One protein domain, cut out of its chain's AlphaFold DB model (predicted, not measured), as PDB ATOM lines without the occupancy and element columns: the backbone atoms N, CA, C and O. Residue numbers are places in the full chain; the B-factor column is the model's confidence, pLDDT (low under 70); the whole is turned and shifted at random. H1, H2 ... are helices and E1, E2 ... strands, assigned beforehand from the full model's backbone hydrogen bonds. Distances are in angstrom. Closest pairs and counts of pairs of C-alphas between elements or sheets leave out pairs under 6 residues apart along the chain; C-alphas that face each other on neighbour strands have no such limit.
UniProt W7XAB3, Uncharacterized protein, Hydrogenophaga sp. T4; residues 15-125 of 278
ATOM      1  N   LYS A  15     103.099 123.505 176.781       91.94
ATOM      2  CA  LYS A  15     101.776 123.303 176.165       91.94
ATOM      3  C   LYS A  15     101.100 124.616 175.748       91.94
ATOM      4  O   LYS A  15     100.538 124.710 174.664       91.94
ATOM      5  N   ARG A  16     101.182 125.650 176.594       90.50
ATOM      6  CA  ARG A  16     100.592 126.967 176.313       90.50
ATOM      7  C   ARG A  16     101.360 127.711 175.221       90.50
ATOM      8  O   ARG A  16     100.736 128.424 174.442       90.50
ATOM      9  N   ARG A  17     102.686 127.542 175.149       91.19
ATOM     10  CA  ARG A  17     103.512 128.111 174.071       91.19
ATOM     11  C   ARG A  17     103.120 127.519 172.720       91.19
ATOM     12  O   ARG A  17     102.840 128.288 171.810       91.19
ATOM     13  N   SER A  18     103.012 126.192 172.626       91.75
ATOM     14  CA  SER A  18     102.570 125.501 171.406       91.75
ATOM     15  C   SER A  18     101.184 125.965 170.959       91.75
ATOM     16  O   SER A  18     101.032 126.417 169.831       91.75
ATOM     17  N   GLN A  19     100.212 125.987 171.876       91.75
ATOM     18  CA  GLN A  19      98.856 126.452 171.569       91.75
ATOM     19  C   GLN A  19      98.833 127.905 171.072       91.75
ATOM     20  O   GLN A  19      98.151 128.227 170.110       91.75
ATOM     21  N   THR A  20      99.631 128.783 171.684       91.25
ATOM     22  CA  THR A  20      99.730 130.189 171.265       91.25
ATOM     23  C   THR A  20     100.301 130.328 169.851       91.25
ATOM     24  O   THR A  20      99.862 131.191 169.097       91.25
ATOM     25  N   LEU A  21     101.277 129.492 169.482       92.25
ATOM     26  CA  LEU A  21     101.844 129.475 168.134       92.25
ATOM     27  C   LEU A  21     100.831 128.960 167.106       92.25
ATOM     28  O   LEU A  21     100.702 129.552 166.040       92.25
ATOM     29  N   GLU A  22     100.079 127.909 167.440       93.56
ATOM     30  CA  GLU A  22      99.013 127.368 166.588       93.56
ATOM     31  C   GLU A  22      97.886 128.382 166.375       93.56
ATOM     32  O   GLU A  22      97.461 128.612 165.242       93.56
ATOM     33  N   ASP A  23      97.427 129.026 167.450       91.75
ATOM     34  CA  ASP A  23      96.398 130.063 167.386       91.75
ATOM     35  C   ASP A  23      96.881 131.261 166.561       91.75
ATOM     36  O   ASP A  23      96.122 131.812 165.761       91.75
ATOM     37  N   PHE A  24      98.157 131.637 166.680       90.25
ATOM     38  CA  PHE A  24      98.738 132.701 165.867       90.25
ATOM     39  C   PHE A  24      98.831 132.305 164.388       90.25
ATOM     40  O   PHE A  24      98.373 133.060 163.533       90.25
ATOM     41  N   ALA A  25      99.341 131.114 164.073       90.12
ATOM     42  CA  ALA A  25      99.412 130.605 162.703       90.12
ATOM     43  C   ALA A  25      98.021 130.496 162.052       90.12
ATOM     44  O   ALA A  25      97.859 130.793 160.870       90.12
ATOM     45  N   ARG A  26      96.993 130.131 162.834       91.19
ATOM     46  CA  ARG A  26      95.592 130.124 162.393       91.19
ATOM     47  C   ARG A  26      95.065 131.536 162.139       91.19
ATOM     48  O   ARG A  26      94.403 131.757 161.129       91.19
ATOM     49  N   THR A  27      95.362 132.476 163.040       88.50
ATOM     50  CA  THR A  27      94.947 133.887 162.935       88.50
ATOM     51  C   THR A  27      95.566 134.565 161.711       88.50
ATOM     52  O   THR A  27      94.884 135.284 160.989       88.50
ATOM     53  N   TYR A  28      96.845 134.296 161.447       85.31
ATOM     54  CA  TYR A  28      97.615 134.865 160.340       85.31
ATOM     55  C   TYR A  28      97.876 133.815 159.258       85.31
ATOM     56  O   TYR A  28      99.016 133.593 158.836       85.31
ATOM     57  N   LYS A  29      96.807 133.143 158.819       87.88
ATOM     58  CA  LYS A  29      96.888 132.075 157.819       87.88
ATOM     59  C   LYS A  29      97.585 132.579 156.550       87.88
ATOM     60  O   LYS A  29      97.187 133.587 155.976       87.88
ATOM     61  N   GLY A  30      98.618 131.859 156.113       87.44
ATOM     62  CA  GLY A  30      99.401 132.190 154.918       87.44
ATOM     63  C   GLY A  30     100.543 133.189 155.137       87.44
ATOM     64  O   GLY A  30     101.331 133.390 154.219       87.44
ATOM     65  N   ALA A  31     100.685 133.781 156.330       86.88
ATOM     66  CA  ALA A  31     101.842 134.628 156.649       86.88
ATOM     67  C   ALA A  31     103.126 133.815 156.887       86.88
ATOM     68  O   ALA A  31     104.229 134.316 156.681       86.88
ATOM     69  N   PHE A  32     102.968 132.562 157.315       85.75
ATOM     70  CA  PHE A  32     104.042 131.606 157.557       85.75
ATOM     71  C   PHE A  32     103.731 130.331 156.796       85.75
ATOM     72  O   PHE A  32     102.566 129.951 156.657       85.75
ATOM     73  N   SER A  33     104.770 129.665 156.315       85.81
ATOM     74  CA  SER A  33     104.597 128.410 155.589       85.81
ATOM     75  C   SER A  33     104.398 127.215 156.537       85.81
ATOM     76  O   SER A  33     103.829 126.197 156.150       85.81
ATOM     77  N   SER A  34     104.877 127.341 157.782       88.25
ATOM     78  CA  SER A  34     104.914 126.275 158.776       88.25
ATOM     79  C   SER A  34     104.775 126.820 160.204       88.25
ATOM     80  O   SER A  34     104.957 128.013 160.484       88.25
ATOM     81  N   LEU A  35     104.460 125.926 161.144       89.56
ATOM     82  CA  LEU A  35     104.457 126.263 162.569       89.56
ATOM     83  C   LEU A  35     105.878 126.553 163.082       89.56
ATOM     84  O   LEU A  35     106.056 127.398 163.959       89.56
ATOM     85  N   GLU A  36     106.888 125.898 162.505       90.12
ATOM     86  CA  GLU A  36     108.299 126.122 162.826       90.12
ATOM     87  C   GLU A  36     108.736 127.550 162.474       90.12
ATOM     88  O   GLU A  36     109.341 128.222 163.309       90.12
ATOM     89  N   ASP A  37     108.333 128.074 161.313       85.38
ATOM     90  CA  ASP A  37     108.578 129.476 160.940       85.38
ATOM     91  C   ASP A  37     107.953 130.442 161.934       85.38
ATOM     92  O   ASP A  37     108.550 131.452 162.308       85.38
ATOM     93  N   THR A  38     106.732 130.126 162.365       88.56
ATOM     94  CA  THR A  38     106.002 130.936 163.338       88.56
ATOM     95  C   THR A  38     106.758 130.964 164.667       88.56
ATOM     96  O   THR A  38     106.962 132.028 165.259       88.56
ATOM     97  N   GLN A  39     107.233 129.800 165.120       90.50
ATOM     98  CA  GLN A  39     108.063 129.674 166.314       90.50
ATOM     99  C   GLN A  39     109.371 130.455 166.177       90.50
ATOM    100  O   GLN A  39     109.739 131.190 167.099       90.50
ATOM    101  N   HIS A  40     110.059 130.320 165.043       88.38
ATOM    102  CA  HIS A  40     111.307 131.020 164.759       88.38
ATOM    103  C   HIS A  40     111.092 132.537 164.776       88.38
ATOM    104  O   HIS A  40     111.793 133.261 165.486       88.38
ATOM    105  N   TYR A  41     110.053 133.021 164.096       90.12
ATOM    106  CA  TYR A  41     109.682 134.431 164.086       90.12
ATOM    107  C   TYR A  41     109.433 134.966 165.503       90.12
ATOM    108  O   TYR A  41     110.019 135.976 165.895       90.12
ATOM    109  N   PHE A  42     108.645 134.263 166.323       91.25
ATOM    110  CA  PHE A  42     108.372 134.687 167.701       91.25
ATOM    111  C   PHE A  42     109.607 134.630 168.605       91.25
ATOM    112  O   PHE A  42     109.734 135.447 169.521       91.25
ATOM    113  N   ALA A  43     110.520 133.684 168.374       89.94
ATOM    114  CA  ALA A  43     111.767 133.585 169.129       89.94
ATOM    115  C   ALA A  43     112.693 134.786 168.865       89.94
ATOM    116  O   ALA A  43     113.504 135.139 169.721       89.94
ATOM    117  N   HIS A  44     112.533 135.445 167.713       90.69
ATOM    118  CA  HIS A  44     113.292 136.628 167.313       90.69
ATOM    119  C   HIS A  44     112.626 137.972 167.658       90.69
ATOM    120  O   HIS A  44     113.236 139.025 167.437       90.69
ATOM    121  N   LEU A  45     111.421 137.954 168.238       94.25
ATOM    122  CA  LEU A  45     110.738 139.141 168.755       94.25
ATOM    123  C   LEU A  45     110.995 139.297 170.252       94.25
ATOM    124  O   LEU A  45     110.519 138.496 171.048       94.25
ATOM    125  N   PHE A  46     111.708 140.349 170.647       94.94
ATOM    126  CA  PHE A  46     112.045 140.612 172.048       94.94
ATOM    127  C   PHE A  46     111.202 141.737 172.635       94.94
ATOM    128  O   PHE A  46     110.969 142.745 171.975       94.94
ATOM    129  N   THR A  47     110.793 141.607 173.891       96.00
ATOM    130  CA  THR A  47     110.015 142.633 174.600       96.00
ATOM    131  C   THR A  47     110.431 142.731 176.068       96.00
ATOM    132  O   THR A  47     110.848 141.719 176.643       96.00
ATOM    133  N   PRO A  48     110.361 143.918 176.695       95.81
ATOM    134  CA  PRO A  48     110.631 144.081 178.118       95.81
ATOM    135  C   PRO A  48     109.405 143.698 178.959       95.81
ATOM    136  O   PRO A  48     108.330 143.382 178.444       95.81
ATOM    137  N   ALA A  49     109.535 143.782 180.282       93.81
ATOM    138  CA  ALA A  49     108.435 143.498 181.200       93.81
ATOM    139  C   ALA A  49     107.228 144.440 181.038       93.81
ATOM    140  O   ALA A  49     106.093 144.002 181.254       93.81
ATOM    141  N   SER A  50     107.440 145.689 180.602       93.94
ATOM    142  CA  SER A  50     106.348 146.630 180.320       93.94
ATOM    143  C   SER A  50     105.502 146.244 179.106       93.94
ATOM    144  O   SER A  50     104.364 146.700 179.001       93.94
ATOM    145  N   ARG A  51     106.044 145.413 178.199       94.62
ATOM    146  CA  ARG A  51     105.399 144.957 176.955       94.62
ATOM    147  C   ARG A  51     104.964 146.089 176.019       94.62
ATOM    148  O   ARG A  51     104.112 145.887 175.160       94.62
ATOM    149  N   ARG A  52     105.535 147.286 176.183       95.06
ATOM    150  CA  ARG A  52     105.185 148.478 175.390       95.06
ATOM    151  C   ARG A  52     105.700 148.405 173.955       95.06
ATOM    152  O   ARG A  52     105.120 149.018 173.064       95.06
ATOM    153  N   TRP A  53     106.771 147.650 173.731       96.88
ATOM    154  CA  TRP A  53     107.387 147.485 172.422       96.88
ATOM    155  C   TRP A  53     107.853 146.047 172.186       96.88
ATOM    156  O   TRP A  53     108.112 145.291 173.123       96.88
ATOM    157  N   LEU A  54     107.962 145.684 170.911       97.31
ATOM    158  CA  LEU A  54     108.527 144.442 170.397       97.31
ATOM    159  C   LEU A  54     109.652 144.789 169.431       97.31
ATOM    160  O   LEU A  54     109.428 145.514 168.468       97.31
ATOM    161  N   TYR A  55     110.847 144.259 169.658       97.19
ATOM    162  CA  TYR A  55     111.987 144.450 168.775       97.19
ATOM    163  C   TYR A  55     112.289 143.178 167.983       97.19
ATOM    164  O   TYR A  55     112.674 142.159 168.559       97.19
ATOM    165  N   ALA A  56     112.151 143.267 166.661       94.75
ATOM    166  CA  ALA A  56     112.578 142.246 165.713       94.75
ATOM    167  C   ALA A  56     114.033 142.508 165.307       94.75
ATOM    168  O   ALA A  56     114.320 143.418 164.518       94.75
ATOM    169  N   GLY A  57     114.955 141.722 165.864       88.25
ATOM    170  CA  GLY A  57     116.374 141.820 165.536       88.25
ATOM    171  C   GLY A  57     116.644 141.437 164.081       88.25
ATOM    172  O   GLY A  57     116.153 140.419 163.606       88.25
ATOM    173  N   ASN A  58     117.463 142.225 163.386       87.69
ATOM    174  CA  ASN A  58     117.886 141.934 162.021       87.69
ATOM    175  C   ASN A  58     119.420 141.943 161.952       87.69
ATOM    176  O   ASN A  58     120.087 142.939 162.235       87.69
ATOM    177  N   GLY A  59     119.999 140.790 161.609       88.31
ATOM    178  CA  GLY A  59     121.447 140.599 161.608       88.31
ATOM    179  C   GLY A  59     122.177 141.676 160.797       88.31
ATOM    180  O   GLY A  59     121.801 141.984 159.666       88.31
ATOM    181  N   LYS A  60     123.238 142.243 161.383       91.25
ATOM    182  CA  LYS A  60     124.105 143.273 160.774       91.25
ATOM    183  C   LYS A  60     123.404 144.582 160.373       91.25
ATOM    184  O   LYS A  60     123.971 145.358 159.599       91.25
ATOM    185  N   SER A  61     122.240 144.886 160.956       93.69
ATOM    186  CA  SER A  61     121.547 146.173 160.786       93.69
ATOM    187  C   SER A  61     121.585 147.087 162.021       93.69
ATOM    188  O   SER A  61     120.778 147.999 162.129       93.69
ATOM    189  N   GLY A  62     122.535 146.881 162.942       92.69
ATOM    190  CA  GLY A  62     122.688 147.729 164.136       92.69
ATOM    191  C   GLY A  62     121.988 147.205 165.394       92.69
ATOM    192  O   GLY A  62     121.833 147.949 166.357       92.69
ATOM    193  N   THR A  63     121.617 145.921 165.423       91.62
ATOM    194  CA  THR A  63     120.915 145.286 166.551       91.62
ATOM    195  C   THR A  63     121.551 145.513 167.921       91.62
ATOM    196  O   THR A  63     120.826 145.778 168.874       91.62
ATOM    197  N   THR A  64     122.878 145.452 168.037       92.81
ATOM    198  CA  THR A  64     123.594 145.720 169.297       92.81
ATOM    199  C   THR A  64     123.292 147.128 169.822       92.81
ATOM    200  O   THR A  64     122.822 147.286 170.949       92.81
ATOM    201  N   SER A  65     123.483 148.154 168.987       94.50
ATOM    202  CA  SER A  65     123.226 149.550 169.351       94.50
ATOM    203  C   SER A  65     121.752 149.792 169.671       94.50
ATOM    204  O   SER A  65     121.438 150.457 170.655       94.50
ATOM    205  N   THR A  66     120.839 149.201 168.895       95.69
ATOM    206  CA  THR A  66     119.397 149.324 169.142       95.69
ATOM    207  C   THR A  66     118.983 148.691 170.461       95.69
ATOM    208  O   THR A  66     118.221 149.303 171.198       95.69
ATOM    209  N   LYS A  67     119.505 147.512 170.817       95.50
ATOM    210  CA  LYS A  67     119.207 146.889 172.116       95.50
ATOM    211  C   LYS A  67     119.669 147.752 173.293       95.50
ATOM    212  O   LYS A  67     118.948 147.839 174.280       95.50
ATOM    213  N   ARG A  68     120.827 148.417 173.182       95.94
ATOM    214  CA  ARG A  68     121.318 149.368 174.200       95.94
ATOM    215  C   ARG A  68     120.398 150.583 174.326       95.94
ATOM    216  O   ARG A  68     120.022 150.938 175.436       95.94
ATOM    217  N   PHE A  69     119.997 151.165 173.196       96.44
ATOM    218  CA  PHE A  69     119.052 152.281 173.173       96.44
ATOM    219  C   PHE A  69     117.696 151.899 173.778       96.44
ATOM    220  O   PHE A  69     117.167 152.623 174.610       96.44
ATOM    221  N   LEU A  70     117.148 150.739 173.404       96.62
ATOM    222  CA  LEU A  70     115.875 150.253 173.938       96.62
ATOM    223  C   LEU A  70     115.956 149.927 175.431       96.62
ATOM    224  O   LEU A  70     114.981 150.131 176.144       96.62
ATOM    225  N   PHE A  71     117.105 149.449 175.915       96.50
ATOM    226  CA  PHE A  71     117.344 149.285 177.348       96.50
ATOM    227  C   PHE A  71     117.287 150.637 178.069       96.50
ATOM    228  O   PHE A  71     116.559 150.781 179.045       96.50
ATOM    229  N   GLU A  72     118.004 151.641 177.564       97.19
ATOM    230  CA  GLU A  72     118.023 152.975 178.167       97.19
ATOM    231  C   GLU A  72     116.650 153.648 178.133       97.19
ATOM    232  O   GLU A  72     116.225 154.231 179.125       97.19
ATOM    233  N   LEU A  73     115.911 153.490 177.036       95.44
ATOM    234  CA  LEU A  73     114.543 153.984 176.915       95.44
ATOM    235  C   LEU A  73     113.580 153.288 177.890       95.44
ATOM    236  O   LEU A  73     112.667 153.929 178.405       95.44
ATOM    237  N   GLU A  74     113.772 151.993 178.151       95.38
ATOM    238  CA  GLU A  74     112.920 151.218 179.059       95.38
ATOM    239  C   GLU A  74     113.191 151.535 180.537       95.38
ATOM    240  O   GLU A  74     112.251 151.660 181.321       95.38
ATOM    241  N   PHE A  75     114.464 151.654 180.922       94.81
ATOM    242  CA  PHE A  75     114.879 151.752 182.328       94.81
ATOM    243  C   PHE A  75     115.342 153.153 182.749       94.81
ATOM    244  O   PHE A  75     115.590 153.381 183.931       94.81
ATOM    245  N   GLY A  76     115.475 154.093 181.810       96.00
ATOM    246  CA  GLY A  76     115.960 155.452 182.063       96.00
ATOM    247  C   GLY A  76     117.453 155.541 182.396       96.00
ATOM    248  O   GLY A  76     117.912 156.598 182.822       96.00
ATOM    249  N   ILE A  77     118.209 154.448 182.232       96.12
ATOM    250  CA  ILE A  77     119.642 154.366 182.542       96.12
ATOM    251  C   ILE A  77     120.411 153.614 181.446       96.12
ATOM    252  O   ILE A  77     119.889 152.653 180.877       96.12
ATOM    253  N   PRO A  78     121.663 153.999 181.148       97.06
ATOM    254  CA  PRO A  78     122.453 153.335 180.117       97.06
ATOM    255  C   PRO A  78     122.861 151.909 180.525       97.06
ATOM    256  O   PRO A  78     123.118 151.622 181.693       97.06
ATOM    257  N   LEU A  79     123.007 151.013 179.540       96.12
ATOM    258  CA  LEU A  79     123.561 149.671 179.762       96.12
ATOM    259  C   LEU A  79     125.090 149.734 179.941       96.12
ATOM    260  O   LEU A  79     125.838 149.770 178.957       96.12
ATOM    261  N   THR A  80     125.556 149.723 181.188       95.75
ATOM    262  CA  THR A  80     126.982 149.852 181.562       95.75
ATOM    263  C   THR A  80     127.644 148.545 181.996       95.75
ATOM    264  O   THR A  80     128.801 148.550 182.397       95.75
ATOM    265  N   VAL A  81     126.946 147.409 181.904       94.31
ATOM    266  CA  VAL A  81     127.534 146.099 182.223       94.31
ATOM    267  C   VAL A  81     128.688 145.796 181.265       94.31
ATOM    268  O   VAL A  81     128.548 145.926 180.046       94.31
ATOM    269  N   HIS A  82     129.809 145.351 181.825       90.88
ATOM    270  CA  HIS A  82     130.966 144.860 181.087       90.88
ATOM    271  C   HIS A  82     130.974 143.332 181.132       90.88
ATOM    272  O   HIS A  82     130.798 142.742 182.196       90.88
ATOM    273  N   LEU A  83     131.150 142.691 179.978       88.75
ATOM    274  CA  LEU A  83     131.201 141.239 179.859       88.75
ATOM    275  C   LEU A  83     132.280 140.859 178.853       88.75
ATOM    276  O   LEU A  83     132.243 141.316 177.713       88.75
ATOM    277  N   VAL A  84     133.186 139.979 179.268       86.06
ATOM    278  CA  VAL A  84     134.063 139.246 178.357       86.06
ATOM    279  C   VAL A  84     133.398 137.900 178.105       86.06
ATOM    280  O   VAL A  84     133.245 137.099 179.023       86.06
ATOM    281  N   ALA A  85     132.933 137.679 176.881       83.06
ATOM    282  CA  ALA A  85     132.346 136.414 176.475       83.06
ATOM    283  C   ALA A  85     133.365 135.670 175.610       83.06
ATOM    284  O   ALA A  85     133.575 136.032 174.459       83.06
ATOM    285  N   GLU A  86     133.983 134.621 176.161       80.94
ATOM    286  CA  GLU A  86     135.021 133.823 175.479       80.94
ATOM    287  C   GLU A  86     134.561 133.223 174.144       80.94
ATOM    288  O   GLU A  86     135.379 132.846 173.310       80.94
ATOM    289  N   HIS A  87     133.247 133.112 173.953       79.31
ATOM    290  CA  HIS A  87     132.636 132.534 172.763       79.31
ATOM    291  C   HIS A  87     131.865 133.552 171.914       79.31
ATOM    292  O   HIS A  87     131.115 133.139 171.034       79.31
ATOM    293  N   ASP A  88     132.005 134.855 172.159       81.94
ATOM    294  CA  ASP A  88     131.369 135.889 171.344       81.94
ATOM    295  C   ASP A  88     132.423 136.855 170.794       81.94
ATOM    296  O   ASP A  88     133.058 137.603 171.533       81.94
ATOM    297  N   ILE A  89     132.579 136.880 169.468       84.81
ATOM    298  CA  ILE A  89     133.484 137.829 168.801       84.81
ATOM    299  C   ILE A  89     132.965 139.273 168.831       84.81
ATOM    300  O   ILE A  89     133.672 140.191 168.413       84.81
ATOM    301  N   ASN A  90     131.724 139.511 169.270       83.00
ATOM    302  CA  ASN A  90     131.216 140.863 169.449       83.00
ATOM    303  C   ASN A  90     131.796 141.477 170.727       83.00
ATOM    304  O   ASN A  90     131.531 141.017 171.833       83.00
ATOM    305  N   SER A  91     132.466 142.621 170.580       79.69
ATOM    306  CA  SER A  91     132.954 143.430 171.707       79.69
ATOM    307  C   SER A  91     131.844 143.928 172.650       79.69
ATOM    308  O   SER A  91     132.140 144.390 173.745       79.69
ATOM    309  N   ASP A  92     130.579 143.850 172.220       83.88
ATOM    310  CA  ASP A  92     129.386 144.287 172.957       83.88
ATOM    311  C   ASP A  92     128.427 143.117 173.290       83.88
ATOM    312  O   ASP A  92     127.192 143.220 173.160       83.88
ATOM    313  N   ALA A  93     128.995 141.987 173.716       88.56
ATOM    314  CA  ALA A  93     128.274 140.756 174.054       88.56
ATOM    315  C   ALA A  93     127.164 140.950 175.112       88.56
ATOM    316  O   ALA A  93     126.120 140.299 175.064       88.56
ATOM    317  N   GLN A  94     127.314 141.900 176.044       92.12
ATOM    318  CA  GLN A  94     126.324 142.187 177.093       92.12
ATOM    319  C   GLN A  94     124.937 142.524 176.528       92.12
ATOM    320  O   GLN A  94     123.915 142.156 177.107       92.12
ATOM    321  N   SER A  95     124.875 143.178 175.365       92.31
ATOM    322  CA  SER A  95     123.596 143.504 174.723       92.31
ATOM    323  C   SER A  95     122.873 142.257 174.199       92.31
ATOM    324  O   SER A  95     121.644 142.232 174.092       92.31
ATOM    325  N   HIS A  96     123.614 141.190 173.891       88.81
ATOM    326  CA  HIS A  96     123.057 139.912 173.444       88.81
ATOM    327  C   HIS A  96     122.580 139.076 174.632       88.81
ATOM    328  O   HIS A  96     121.621 138.318 174.500       88.81
ATOM    329  N   MET A  97     123.146 139.320 175.816       91.94
ATOM    330  CA  MET A  97     122.785 138.653 177.066       91.94
ATOM    331  C   MET A  97     121.492 139.160 177.703       91.94
ATOM    332  O   MET A  97     120.969 138.487 178.584       91.94
ATOM    333  N   LEU A  98     120.921 140.281 177.246       93.25
ATOM    334  CA  LEU A  98     119.678 140.838 177.809       93.25
ATOM    335  C   LEU A  98     118.518 139.831 177.826       93.25
ATOM    336  O   LEU A  98     117.717 139.836 178.759       93.25
ATOM    337  N   ALA A  99     118.442 138.946 176.825       90.38
ATOM    338  CA  ALA A  99     117.436 137.887 176.792       90.38
ATOM    339  C   ALA A  99     117.706 136.794 177.841       90.38
ATOM    340  O   ALA A  99     116.813 136.405 178.591       90.38
ATOM    341  N   LYS A 100     118.962 136.337 177.928       89.00
ATOM    342  CA  LYS A 100     119.405 135.313 178.886       89.00
ATOM    343  C   LYS A 100     119.330 135.804 180.336       89.00
ATOM    344  O   LYS A 100     119.003 135.029 181.224       89.00
ATOM    345  N   ALA A 101     119.572 137.092 180.562       91.19
ATOM    346  CA  ALA A 101     119.424 137.757 181.854       91.19
ATOM    347  C   ALA A 101     117.954 138.034 182.229       91.19
ATOM    348  O   ALA A 101     117.687 138.585 183.292       91.19
ATOM    349  N   GLY A 102     116.990 137.696 181.363       90.44
ATOM    350  CA  GLY A 102     115.564 137.896 181.616       90.44
ATOM    351  C   GLY A 102     115.101 139.356 181.597       90.44
ATOM    352  O   GLY A 102     113.956 139.623 181.968       90.44
ATOM    353  N   ILE A 103     115.961 140.277 181.149       93.31
ATOM    354  CA  ILE A 103     115.660 141.707 180.992       93.31
ATOM    355  C   ILE A 103     114.686 141.903 179.834       93.31
ATOM    356  O   ILE A 103     113.643 142.539 179.977       93.31
ATOM    357  N   PHE A 104     115.012 141.302 178.691       94.50
ATOM    358  CA  PHE A 104     114.098 141.147 177.567       94.50
ATOM    359  C   PHE A 104     113.681 139.687 177.470       94.50
ATOM    360  O   PHE A 104     114.427 138.789 177.854       94.50
ATOM    361  N   ARG A 105     112.492 139.420 176.941       93.12
ATOM    362  CA  ARG A 105     112.012 138.058 176.708       93.12
ATOM    363  C   ARG A 105     111.601 137.876 175.257       93.12
ATOM    364  O   ARG A 105     111.041 138.813 174.686       93.12
ATOM    365  N   PRO A 106     111.864 136.697 174.668       92.94
ATOM    366  CA  PRO A 106     111.270 136.361 173.390       92.94
ATOM    367  C   PRO A 106     109.748 136.285 173.547       92.94
ATOM    368  O   PRO A 106     109.238 135.875 174.596       92.94
ATOM    369  N   LEU A 107     109.021 136.656 172.503       92.69
ATOM    370  CA  LEU A 107     107.565 136.688 172.510       92.69
ATOM    371  C   LEU A 107     106.974 135.292 172.771       92.69
ATOM    372  O   LEU A 107     105.985 135.177 173.493       92.69
ATOM    373  N   THR A 108     107.643 134.230 172.296       90.56
ATOM    374  CA  THR A 108     107.295 132.823 172.590       90.56
ATOM    375  C   THR A 108     107.246 132.487 174.079       90.56
ATOM    376  O   THR A 108     106.565 131.539 174.462       90.56
ATOM    377  N   ALA A 109     107.971 133.209 174.936       90.75
ATOM    378  CA  ALA A 109     108.005 132.927 176.368       90.75
ATOM    379  C   ALA A 109     106.814 133.536 177.126       90.75
ATOM    380  O   ALA A 109     106.605 133.201 178.293       90.75
ATOM    381  N   LEU A 110     106.029 134.425 176.504       91.00
ATOM    382  CA  LEU A 110     104.945 135.129 177.186       91.00
ATOM    383  C   LEU A 110     103.630 134.332 177.182       91.00
ATOM    384  O   LEU A 110     103.221 133.819 176.143       91.00
ATOM    385  N   PRO A 111     102.900 134.274 178.315       88.38
ATOM    386  CA  PRO A 111     101.615 133.571 178.390       88.38
ATOM    387  C   PRO A 111     100.487 134.237 177.585       88.38
ATOM    388  O   PRO A 111      99.456 133.609 177.345       88.38
ATOM    389  N   ASP A 112     100.656 135.498 177.205       90.12
ATOM    390  CA  ASP A 112      99.709 136.323 176.454       90.12
ATOM    391  C   ASP A 112     100.369 136.948 175.215       90.12
ATOM    392  O   ASP A 112     100.107 138.098 174.863       90.12
ATOM    393  N   ALA A 113     101.240 136.180 174.553       92.00
ATOM    394  CA  ALA A 113     102.042 136.629 173.420       92.00
ATOM    395  C   ALA A 113     101.218 137.287 172.298       92.00
ATOM    396  O   ALA A 113     101.587 138.358 171.832       92.00
ATOM    397  N   ILE A 114     100.074 136.705 171.913       91.75
ATOM    398  CA  ILE A 114      99.196 137.261 170.863       91.75
ATOM    399  C   ILE A 114      98.680 138.650 171.253       91.75
ATOM    400  O   ILE A 114      98.711 139.578 170.450       91.75
ATOM    401  N   LYS A 115      98.255 138.824 172.511       93.38
ATOM    402  CA  LYS A 115      97.801 140.126 173.009       93.38
ATOM    403  C   LYS A 115      98.922 141.157 172.907       93.38
ATOM    404  O   LYS A 115      98.697 142.241 172.385       93.38
ATOM    405  N   VAL A 116     100.126 140.802 173.365       94.25
ATOM    406  CA  VAL A 116     101.300 141.685 173.291       94.25
ATOM    407  C   VAL A 116     101.649 142.020 171.841       94.25
ATOM    408  O   VAL A 116     101.885 143.185 171.545       94.25
ATOM    409  N   PHE A 117     101.615 141.043 170.933       93.94
ATOM    410  CA  PHE A 117     101.845 141.258 169.502       93.94
ATOM    411  C   PHE A 117     100.907 142.307 168.901       93.94
ATOM    412  O   PHE A 117     101.350 143.160 168.134       93.94
ATOM    413  N   ASN A 118      99.633 142.267 169.290       93.25
ATOM    414  CA  ASN A 118      98.605 143.156 168.758       93.25
ATOM    415  C   ASN A 118      98.655 144.569 169.345       93.25
ATOM    416  O   ASN A 118      98.210 145.508 168.693       93.25
ATOM    417  N   THR A 119      99.173 144.740 170.566       95.69
ATOM    418  CA  THR A 119      99.139 146.038 171.263       95.69
ATOM    419  C   THR A 119     100.485 146.752 171.342       95.69
ATOM    420  O   THR A 119     100.517 147.956 171.577       95.69
ATOM    421  N   ALA A 120     101.603 146.033 171.222       96.75
ATOM    422  CA  ALA A 120     102.931 146.611 171.393       96.75
ATOM    423  C   ALA A 120     103.417 147.336 170.128       96.75
ATOM    424  O   ALA A 120     103.173 146.901 169.001       96.75
ATOM    425  N   LEU A 121     104.198 148.403 170.314       97.00
ATOM    426  CA  LEU A 121     104.903 149.061 169.216       97.00
ATOM    427  C   LEU A 121     105.943 148.105 168.613       97.00
ATOM    428  O   LEU A 121     106.867 147.675 169.299       97.00
ATOM    429  N   ARG A 122     105.829 147.797 167.321       95.12
ATOM    430  CA  ARG A 122     106.774 146.923 166.611       95.12
ATOM    431  C   ARG A 122     107.937 147.740 166.058       95.12
ATOM    432  O   ARG A 122     107.736 148.690 165.309       95.12
ATOM    433  N   ILE A 123     109.154 147.354 166.424       96.31
ATOM    434  CA  ILE A 123     110.400 148.045 166.103       96.31
ATOM    435  C   ILE A 123     111.326 147.062 165.392       96.31
ATOM    436  O   ILE A 123     111.503 145.921 165.817       96.31
ATOM    437  N   THR A 124     111.973 147.511 164.325       95.69
ATOM    438  CA  THR A 124     113.067 146.777 163.689       95.69
ATOM    439  C   THR A 124     114.091 147.751 163.125       95.69
ATOM    440  O   THR A 124     113.841 148.953 163.032       95.69
ATOM    441  N   THR A 125     115.252 147.229 162.747       92.94
ATOM    442  CA  THR A 125     116.302 147.994 162.082       92.94
ATOM    443  C   THR A 125     116.553 147.481 160.674       92.94
ATOM    444  O   THR A 125     116.766 146.286 160.445       92.94
TER     445      THR A 125
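What this domain is: This is residues 15 to 125 of the 278 residues of an uncharacterized protein of Hydrogenophaga sp. T4 (UniProt W7XAB3). A small, twisted sheet of four short strands stands in the middle, with helix H3 packed along one face of it; H1, H2 and H5 gather toward one end of the long axis, while H3, the short H4 and a long loop, residues 76 to 93, make the other end. The 111 residues printed include five named helices and four named strands, in the order H1, H2, E1, E2, H3, H4, E3, H5, E4. The sheet runs E3, E1, E2, E4 and is mixed: E2 and E4 are parallel, the other neighbours antiparallel. The class is mixed, helices and strands. The whole is compact, with a radius of gyration of the C-alphas of 14.8 A and spans of 42 by 29 by 26 A.

Where its parts are: The printed part begins with H1, residues 15 to 27, which starts at C-alpha 15 at (101.776, 123.303, 176.165) and is 18.3 A long from first to last C-alpha. H2, residues 35 to 43, is 12.3 A long. The strands E1, residues 45 to 48, and E2, residues 53 to 56, follow. H3, residues 63 to 75, begins at C-alpha 63 at (120.915, 145.286, 166.551) and is 18.1 A long. H4 is residues 94 to 97, and E3 is residues 104 to 106. H5, residues 113 to 119, is 10.1 A long. E4, residues 121 to 124, ends at C-alpha 124 at (113.067, 146.777, 163.689).

How they stand to each other: E1 and E2 are a hairpin of antiparallel inner strands, with N 46 and O 55 at 2.9 A and N 55 and O 46 at 2.8 A, within hydrogen-bond range. E2 and the edge strand E4 are parallel, at 25 degrees, with N 54 and O 121 at 2.8 A. The edge strand E3 is antiparallel to E1, with N 105 and O 47 at 2.8 A. The pairing of E1 is staggered: residues 45 to 46 pair with E2 and residues 46 to 48 with E3. From edge to edge the strands' lines turn by 85 degrees. H3 is on the sheet at a height of 9.5 A, over E1 and E2, and runs along the strands, at 10 degrees to E2 on the local plane. H3 and the sheet make two layers, a helix on one face of a sheet. E2, H3, H4 and E3 form a split strand-helix-strand unit, two strands running the same way with E1 between them, and its crossover is right-handed; E3, H5 and E4 form another, with E1 and E2 between, also right-handed. H3 touches H4 with residues 64 to 68 alone, the closest C-alphas being those of Thr 64 and Ser 95, 5.9 A apart. H4 is not on the sheet. H5 only grazes the sheet, with residues 113 to 119, and H2 only grazes it, with residues 41 to 43. H1 is not on the sheet. H1 touches H2 with residues 21 to 25 alone, about perpendicular at 73 degrees; the closest C-alphas, of Leu 21 and Gln 39, are 6.5 A apart. H1 and H5 only just touch, with 3 pairs of C-alphas within 8 A, the closest those of Phe 24 and Ile 114 at 6.8 A. H1 and H3 are apart. In H1, H2, H3 and H5 every O i to N i+4 pair is within hydrogen-bond range; H4 is too short for such a pair.

The domain as a whole: The two C-alphas farthest apart, those of Lys 29 and His 82, are 43.2 A apart. The printed part has no cut. The link from H3 to H4 is long, and its residues 76 to 93 have C-alphas 16 to 23 A from the mean of the C-alphas. The mean pLDDT of the printed part is 91.6, and no printed residue is under 70.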